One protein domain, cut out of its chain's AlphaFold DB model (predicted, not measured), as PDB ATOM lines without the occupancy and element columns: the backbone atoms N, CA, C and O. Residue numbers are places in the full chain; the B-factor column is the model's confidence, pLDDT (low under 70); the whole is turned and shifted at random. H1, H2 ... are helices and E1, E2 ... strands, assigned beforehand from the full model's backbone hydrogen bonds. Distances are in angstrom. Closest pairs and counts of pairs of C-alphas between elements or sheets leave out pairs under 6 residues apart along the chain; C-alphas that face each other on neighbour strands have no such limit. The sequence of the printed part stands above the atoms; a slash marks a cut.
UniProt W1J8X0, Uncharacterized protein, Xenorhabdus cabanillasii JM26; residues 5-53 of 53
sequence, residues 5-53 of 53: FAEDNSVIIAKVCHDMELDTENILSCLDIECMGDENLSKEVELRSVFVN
ATOM      1  N   PHE A   5     -18.115  30.133 -40.698       82.38
ATOM      2  CA  PHE A   5     -17.364  28.955 -40.286       82.38
ATOM      3  C   PHE A   5     -15.955  29.416 -39.937       82.38
ATOM      4  O   PHE A   5     -15.315  30.072 -40.763       82.38
ATOM      5  N   ALA A   6     -15.501  29.127 -38.723       81.44
ATOM      6  CA  ALA A   6     -14.200  29.569 -38.248       81.44
ATOM      7  C   ALA A   6     -13.403  28.413 -37.643       81.44
ATOM      8  O   ALA A   6     -13.908  27.642 -36.833       81.44
ATOM      9  N   GLU A   7     -12.134  28.339 -38.029       82.75
ATOM     10  CA  GLU A   7     -11.156  27.355 -37.543       82.75
ATOM     11  C   GLU A   7     -10.094  28.003 -36.630       82.75
ATOM     12  O   GLU A   7      -9.116  27.380 -36.226       82.75
ATOM     13  N   ASP A   8     -10.268  29.295 -36.342       79.38
ATOM     14  CA  ASP A   8      -9.353  30.107 -35.550       79.38
ATOM     15  C   ASP A   8      -9.536  29.905 -34.038       79.38
ATOM     16  O   ASP A   8     -10.467  29.270 -33.547       79.38
ATOM     17  N   ASN A   9      -8.647  30.516 -33.255       80.12
ATOM     18  CA  ASN A   9      -8.765  30.539 -31.802       80.12
ATOM     19  C   ASN A   9     -10.098  31.172 -31.346       80.12
ATOM     20  O   ASN A   9     -10.501  32.223 -31.853       80.12
ATOM     21  N   SER A  10     -10.719  30.603 -30.311       75.88
ATOM     22  CA  SER A  10     -11.982  31.080 -29.729       75.88
ATOM     23  C   SER A  10     -11.988  32.571 -29.363       75.88
ATOM     24  O   SER A  10     -13.019  33.230 -29.491       75.88
ATOM     25  N   VAL A  11     -10.842  33.145 -28.983       79.69
ATOM     26  CA  VAL A  11     -10.695  34.583 -28.698       79.69
ATOM     27  C   VAL A  11     -10.858  35.435 -29.959       79.69
ATOM     28  O   VAL A  11     -11.483  36.495 -29.913       79.69
ATOM     29  N   ILE A  12     -10.309  34.981 -31.089       82.75
ATOM     30  CA  ILE A  12     -10.430  35.668 -32.383       82.75
ATOM     31  C   ILE A  12     -11.873  35.563 -32.872       82.75
ATOM     32  O   ILE A  12     -12.457  36.569 -33.268       82.75
ATOM     33  N   ILE A  13     -12.473  34.378 -32.757       83.12
ATOM     34  CA  ILE A  13     -13.862  34.132 -33.153       83.12
ATOM     35  C   ILE A  13     -14.817  35.027 -32.364       83.12
ATOM     36  O   ILE A  13     -15.657  35.689 -32.968       83.12
ATOM     37  N   ALA A  14     -14.656  35.124 -31.042       80.12
ATOM     38  CA  ALA A  14     -15.481  35.998 -30.210       80.12
ATOM     39  C   ALA A  14     -15.360  37.474 -30.621       80.12
ATOM     40  O   ALA A  14     -16.362  38.184 -30.674       80.12
ATOM     41  N   LYS A  15     -14.146  37.928 -30.959       85.06
ATOM     42  CA  LYS A  15     -13.898  39.295 -31.434       85.06
ATOM     43  C   LYS A  15     -14.589  39.563 -32.774       85.06
ATOM     44  O   LYS A  15     -15.285  40.561 -32.902       85.06
ATOM     45  N   VAL A  16     -14.438  38.656 -33.740       83.31
ATOM     46  CA  VAL A  16     -15.074  38.766 -35.063       83.31
ATOM     47  C   VAL A  16     -16.595  38.715 -34.945       83.31
ATOM     48  O   VAL A  16     -17.272  39.520 -35.571       83.31
ATOM     49  N   CYS A  17     -17.139  37.817 -34.119       84.00
ATOM     50  CA  CYS A  17     -18.581  37.732 -33.891       84.00
ATOM     51  C   CYS A  17     -19.117  39.025 -33.275       84.00
ATOM     52  O   CYS A  17     -20.084  39.572 -33.787       84.00
ATOM     53  N   HIS A  18     -18.444  39.561 -32.256       83.69
ATOM     54  CA  HIS A  18     -18.799  40.848 -31.662       83.69
ATOM     55  C   HIS A  18     -18.776  41.988 -32.693       83.69
ATOM     56  O   HIS A  18     -19.731  42.755 -32.783       83.69
ATOM     57  N   ASP A  19     -17.715  42.088 -33.498       85.19
ATOM     58  CA  ASP A  19     -17.570  43.142 -34.512       85.19
ATOM     59  C   ASP A  19     -18.591  43.009 -35.656       85.19
ATOM     60  O   ASP A  19     -18.936  43.999 -36.301       85.19
ATOM     61  N   MET A  20     -19.089  41.796 -35.903       81.69
ATOM     62  CA  MET A  20     -20.156  41.505 -36.865       81.69
ATOM     63  C   MET A  20     -21.564  41.560 -36.255       81.69
ATOM     64  O   MET A  20     -22.522  41.221 -36.949       81.69
ATOM     65  N   GLU A  21     -21.694  41.949 -34.982       82.94
ATOM     66  CA  GLU A  21     -22.956  41.923 -34.224       82.94
ATOM     67  C   GLU A  21     -23.630  40.534 -34.241       82.94
ATOM     68  O   GLU A  21     -24.853  40.397 -34.182       82.94
ATOM     69  N   LEU A  22     -22.818  39.477 -34.339       80.19
ATOM     70  CA  LEU A  22     -23.249  38.091 -34.263       80.19
ATOM     71  C   LEU A  22     -23.307  37.664 -32.803       80.19
ATOM     72  O   LEU A  22     -22.344  37.800 -32.048       80.19
ATOM     73  N   ASP A  23     -24.446  37.100 -32.430       74.88
ATOM     74  CA  ASP A  23     -24.685  36.627 -31.079       74.88
ATOM     75  C   ASP A  23     -23.812  35.400 -30.773       74.88
ATOM     76  O   ASP A  23     -23.967  34.325 -31.360       74.88
ATOM     77  N   THR A  24     -22.856  35.574 -29.860       68.12
ATOM     78  CA  THR A  24     -21.883  34.544 -29.477       68.12
ATOM     79  C   THR A  24     -22.501  33.397 -28.679       68.12
ATOM     80  O   THR A  24     -21.882  32.340 -28.578       68.12
ATOM     81  N   GLU A  25     -23.720  33.549 -28.149       69.19
ATOM     82  CA  GLU A  25     -24.459  32.434 -27.530       69.19
ATOM     83  C   GLU A  25     -24.958  31.414 -28.575       69.19
ATOM     84  O   GLU A  25     -25.301  30.275 -28.243       69.19
ATOM     85  N   ASN A  26     -24.915  31.783 -29.862       74.56
ATOM     86  CA  ASN A  26     -25.372  30.971 -30.988       74.56
ATOM     87  C   ASN A  26     -24.240  30.257 -31.742       74.56
ATOM     88  O   ASN A  26     -24.401  29.902 -32.911       74.56
ATOM     89  N   ILE A  27     -23.107  30.016 -31.078       83.94
ATOM     90  CA  ILE A  27     -22.000  29.228 -31.629       83.94
ATOM     91  C   ILE A  27     -22.328  27.734 -31.529       83.94
ATOM     92  O   ILE A  27     -22.801  27.270 -30.492       83.94
ATOM     93  N   LEU A  28     -22.074  26.987 -32.604       88.38
ATOM     94  CA  LEU A  28     -22.184  25.530 -32.645       88.38
ATOM     95  C   LEU A  28     -20.815  24.920 -32.982       88.38
ATOM     96  O   LEU A  28     -20.212  25.304 -33.986       88.38
ATOM     97  N   SER A  29     -20.312  24.004 -32.150       88.50
ATOM     98  CA  SER A  29     -19.007  23.373 -32.390       88.50
ATOM     99  C   SER A  29     -19.111  22.181 -33.345       88.50
ATOM    100  O   SER A  29     -20.131  21.492 -33.373       88.50
ATOM    101  N   CYS A  30     -18.052  21.893 -34.102       87.69
ATOM    102  CA  CYS A  30     -17.977  20.721 -34.973       87.69
ATOM    103  C   CYS A  30     -18.131  19.419 -34.186       87.69
ATOM    104  O   CYS A  30     -18.798  18.508 -34.662       87.69
ATOM    105  N   LEU A  31     -17.610  19.357 -32.957       88.56
ATOM    106  CA  LEU A  31     -17.801  18.207 -32.069       88.56
ATOM    107  C   LEU A  31     -19.284  17.969 -31.751       88.56
ATOM    108  O   LEU A  31     -19.743  16.826 -31.775       88.56
ATOM    109  N   ASP A  32     -20.046  19.036 -31.495       89.88
ATOM    110  CA  ASP A  32     -21.491  18.930 -31.277       89.88
ATOM    111  C   ASP A  32     -22.213  18.509 -32.566       89.88
ATOM    112  O   ASP A  32     -23.110  17.670 -32.516       89.88
ATOM    113  N   ILE A  33     -21.798  19.043 -33.721       90.69
ATOM    114  CA  ILE A  33     -22.367  18.733 -35.044       90.69
ATOM    115  C   ILE A  33     -22.163  17.264 -35.414       90.69
ATOM    116  O   ILE A  33     -23.105  16.618 -35.864       90.69
ATOM    117  N   GLU A  34     -20.965  16.721 -35.204       90.69
ATOM    118  CA  GLU A  34     -20.648  15.315 -35.489       90.69
ATOM    119  C   GLU A  34     -21.491  14.348 -34.649       90.69
ATOM    120  O   GLU A  34     -21.754  13.218 -35.063       90.69
ATOM    121  N   CYS A  35     -21.950  14.797 -33.479       90.50
ATOM    122  CA  CYS A  35     -22.837  14.034 -32.610       90.50
ATOM    123  C   CYS A  35     -24.326  14.170 -32.986       90.50
ATOM    124  O   CYS A  35     -25.163  13.452 -32.432       90.50
ATOM    125  N   MET A  36     -24.687  15.079 -33.898       94.19
ATOM    126  CA  MET A  36     -26.069  15.314 -34.324       94.19
ATOM    127  C   MET A  36     -26.452  14.464 -35.539       94.19
ATOM    128  O   MET A  36     -25.673  14.251 -36.460       94.19
ATOM    129  N   GLY A  37     -27.708  14.012 -35.567       93.69
ATOM    130  CA  GLY A  37     -28.315  13.463 -36.780       93.69
ATOM    131  C   GLY A  37     -28.807  14.564 -37.726       93.69
ATOM    132  O   GLY A  37     -29.148  15.661 -37.272       93.69
ATOM    133  N   ASP A  38     -28.924  14.243 -39.017       93.56
ATOM    134  CA  ASP A  38     -29.294  15.179 -40.093       93.56
ATOM    135  C   ASP A  38     -30.535  16.032 -39.791       93.56
ATOM    136  O   ASP A  38     -30.538  17.235 -40.041       93.56
ATOM    137  N   GLU A  39     -31.591  15.448 -39.214       94.62
ATOM    138  CA  GLU A  39     -32.818  16.190 -38.887       94.62
ATOM    139  C   GLU A  39     -32.604  17.275 -37.825       94.62
ATOM    140  O   GLU A  39     -33.234  18.334 -37.884       94.62
ATOM    141  N   ASN A  40     -31.742  17.024 -36.839       93.50
ATOM    142  CA  ASN A  40     -31.430  17.997 -35.794       93.50
ATOM    143  C   ASN A  40     -30.452  19.043 -36.315       93.50
ATOM    144  O   ASN A  40     -30.663  20.235 -36.100       93.50
ATOM    145  N   LEU A  41     -29.448  18.603 -37.074       92.56
ATOM    146  CA  LEU A  41     -28.490  19.495 -37.709       92.56
ATOM    147  C   LEU A  41     -29.189  20.473 -38.658       92.56
ATOM    148  O   LEU A  41     -28.919  21.668 -38.612       92.56
ATOM    149  N   SER A  42     -30.147  20.000 -39.460       93.00
ATOM    150  CA  SER A  42     -30.928  20.855 -40.359       93.00
ATOM    151  C   SER A  42     -31.652  21.979 -39.613       93.00
ATOM    152  O   SER A  42     -31.724  23.088 -40.133       93.00
ATOM    153  N   LYS A  43     -32.168  21.718 -38.405       92.62
ATOM    154  CA  LYS A  43     -32.845  22.729 -37.576       92.62
ATOM    155  C   LYS A  43     -31.848  23.704 -36.955       92.62
ATOM    156  O   LYS A  43     -32.046  24.911 -37.033       92.62
ATOM    157  N   GLU A  44     -30.756  23.202 -36.382       91.75
ATOM    158  CA  GLU A  44     -29.713  24.056 -35.795       91.75
ATOM    159  C   GLU A  44     -29.076  24.970 -36.847       91.75
ATOM    160  O   GLU A  44     -28.830  26.140 -36.585       91.75
ATOM    161  N   VAL A  45     -28.884  24.488 -38.075       89.31
ATOM    162  CA  VAL A  45     -28.306  25.266 -39.182       89.31
ATOM    163  C   VAL A  45     -29.217  26.416 -39.640       89.31
ATOM    164  O   VAL A  45     -28.725  27.369 -40.253       89.31
ATOM    165  N   GLU A  46     -30.522  26.361 -39.365       90.06
ATOM    166  CA  GLU A  46     -31.454  27.478 -39.579       90.06
ATOM    167  C   GLU A  46     -31.421  28.504 -38.440       90.06
ATOM    168  O   GLU A  46     -31.661  29.686 -38.684       90.06
ATOM    169  N   LEU A  47     -31.107  28.065 -37.220       86.81
ATOM    170  CA  LEU A  47     -31.111  28.889 -36.007       86.81
ATOM    171  C   LEU A  47     -29.757  29.556 -35.735       86.81
ATOM    172  O   LEU A  47     -29.699  30.668 -35.215       86.81
ATOM    173  N   ARG A  48     -28.664  28.871 -36.078       87.38
ATOM    174  CA  ARG A  48     -27.286  29.250 -35.761       87.38
ATOM    175  C   ARG A  48     -26.624  29.915 -36.963       87.38
ATOM    176  O   ARG A  48     -26.780  29.500 -38.116       87.38
ATOM    177  N   SER A  49     -25.824  30.934 -36.683       85.69
ATOM    178  CA  SER A  49     -25.067  31.691 -37.687       85.69
ATOM    179  C   SER A  49     -23.553  31.519 -37.566       85.69
ATOM    180  O   SER A  49     -22.839  31.939 -38.476       85.69
ATOM    181  N   VAL A  50     -23.059  30.887 -36.495       87.81
ATOM    182  CA  VAL A  50     -21.625  30.703 -36.242       87.81
ATOM    183  C   VAL A  50     -21.323  29.235 -35.956       87.81
ATOM    184  O   VAL A  50     -21.912  28.632 -35.061       87.81
ATOM    185  N   PHE A  51     -20.378  28.683 -36.709       88.88
ATOM    186  CA  PHE A  51     -19.915  27.304 -36.620       88.88
ATOM    187  C   PHE A  51     -18.406  27.311 -36.400       88.88
ATOM    188  O   PHE A  51     -17.689  28.049 -37.082       88.88
ATOM    189  N   VAL A  52     -17.929  26.529 -35.438       88.06
ATOM    190  CA  VAL A  52     -16.517  26.534 -35.029       88.06
ATOM    191  C   VAL A  52     -15.971  25.121 -34.972       88.06
ATOM    192  O   VAL A  52     -16.689  24.225 -34.541       88.06
ATOM    193  N   ASN A  53     -14.726  24.927 -35.401       80.69
ATOM    194  CA  ASN A  53     -14.047  23.634 -35.287       80.69
ATOM    195  C   ASN A  53     -13.420  23.444 -33.902       80.69
ATOM    196  O   ASN A  53     -12.741  24.388 -33.438       80.69
TER     197      ASN A  53
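What this domain is: This is residues 5 to 53 of the 53 residues of an uncharacterized protein of Xenorhabdus cabanillasii JM26 (UniProt W1J8X0). A tiny sheet of two short parallel strands, E1 and E2, stands in the middle of a small elongated domain, with helix H1 toward one end of the long axis and helix H3 toward the other. From E1 the backbone runs straight into the short helix H2, turns into H3 and comes back to E2 as a loop, while residues 5 to 6 pair with E2 along its other edge. The printed part has 49 residues with three named helices and two named strands, in the order H1, E1, H2, H3, E2, and the class is mostly helix. The whole is compact, with a radius of gyration of the C-alphas of 11.0 A, and the C-alphas span 31 by 18 by 14 A.

Where its parts are: The printed part begins at Phe 5, with its C-alpha at (-17.364, 28.955, -40.286). H1 is residues 10 to 19, 14.1 A from first to last C-alpha, and begins at C-alpha 10 at (-11.982, 31.080, -29.729). E1 is residues 27 to 29, 6.6 A long. H2 is residues 30 to 34, 6.1 A long. H3 is residues 38 to 47, 14.4 A long. E2 is residues 50 to 52, 6.7 A long, and ends at C-alpha 52 at (-16.517, 26.534, -35.029).

How they stand to each other: E1 and E2 are parallel neighbours, with 29 degrees between their directions. The C-alphas of Ile 27 and Val 50 face each other at 4.9 A. N 28 and O 50 are within hydrogen-bond range at 3.0 A, as are N 52 and O 28 at 3.0 A. Residues 5 to 6 form a short parallel pairing with residues 51 to 52 of E2. H1 is near E2, with 5 pairs of C-alphas within 10 A. E1, H2, H3 and E2 form a strand-helix-strand unit, two parallel neighbour strands with helices between them along the chain, and its crossover is right-handed. The closest C-alphas of H2 and E2, those of Cys 30 and Val 52, are 6.0 A apart. H2 and H3 are close but not clearly touching; their closest C-alphas, those of Ile 33 and Leu 41, are 6.7 A apart. H1 is apart from H2 and from H3, and E1 is only just apart from H3, at 8.3 A. Every O i to N i+4 pair is within hydrogen-bond range in H1 and H2, and 4 of 6 are in H3.

The domain as a whole: The two C-alphas farthest apart, those of Asp 19 and Gly 37, are 31.6 A from each other. The printed part has no cut and ends at Asn 53, the chain's last residue. The link from H1 to E1 is short, and those from E1 to H2, H2 to H3 and H3 to E2 are tight. The mean pLDDT of the printed part is 85.4, and residues 24 to 25 are under 70 in this model.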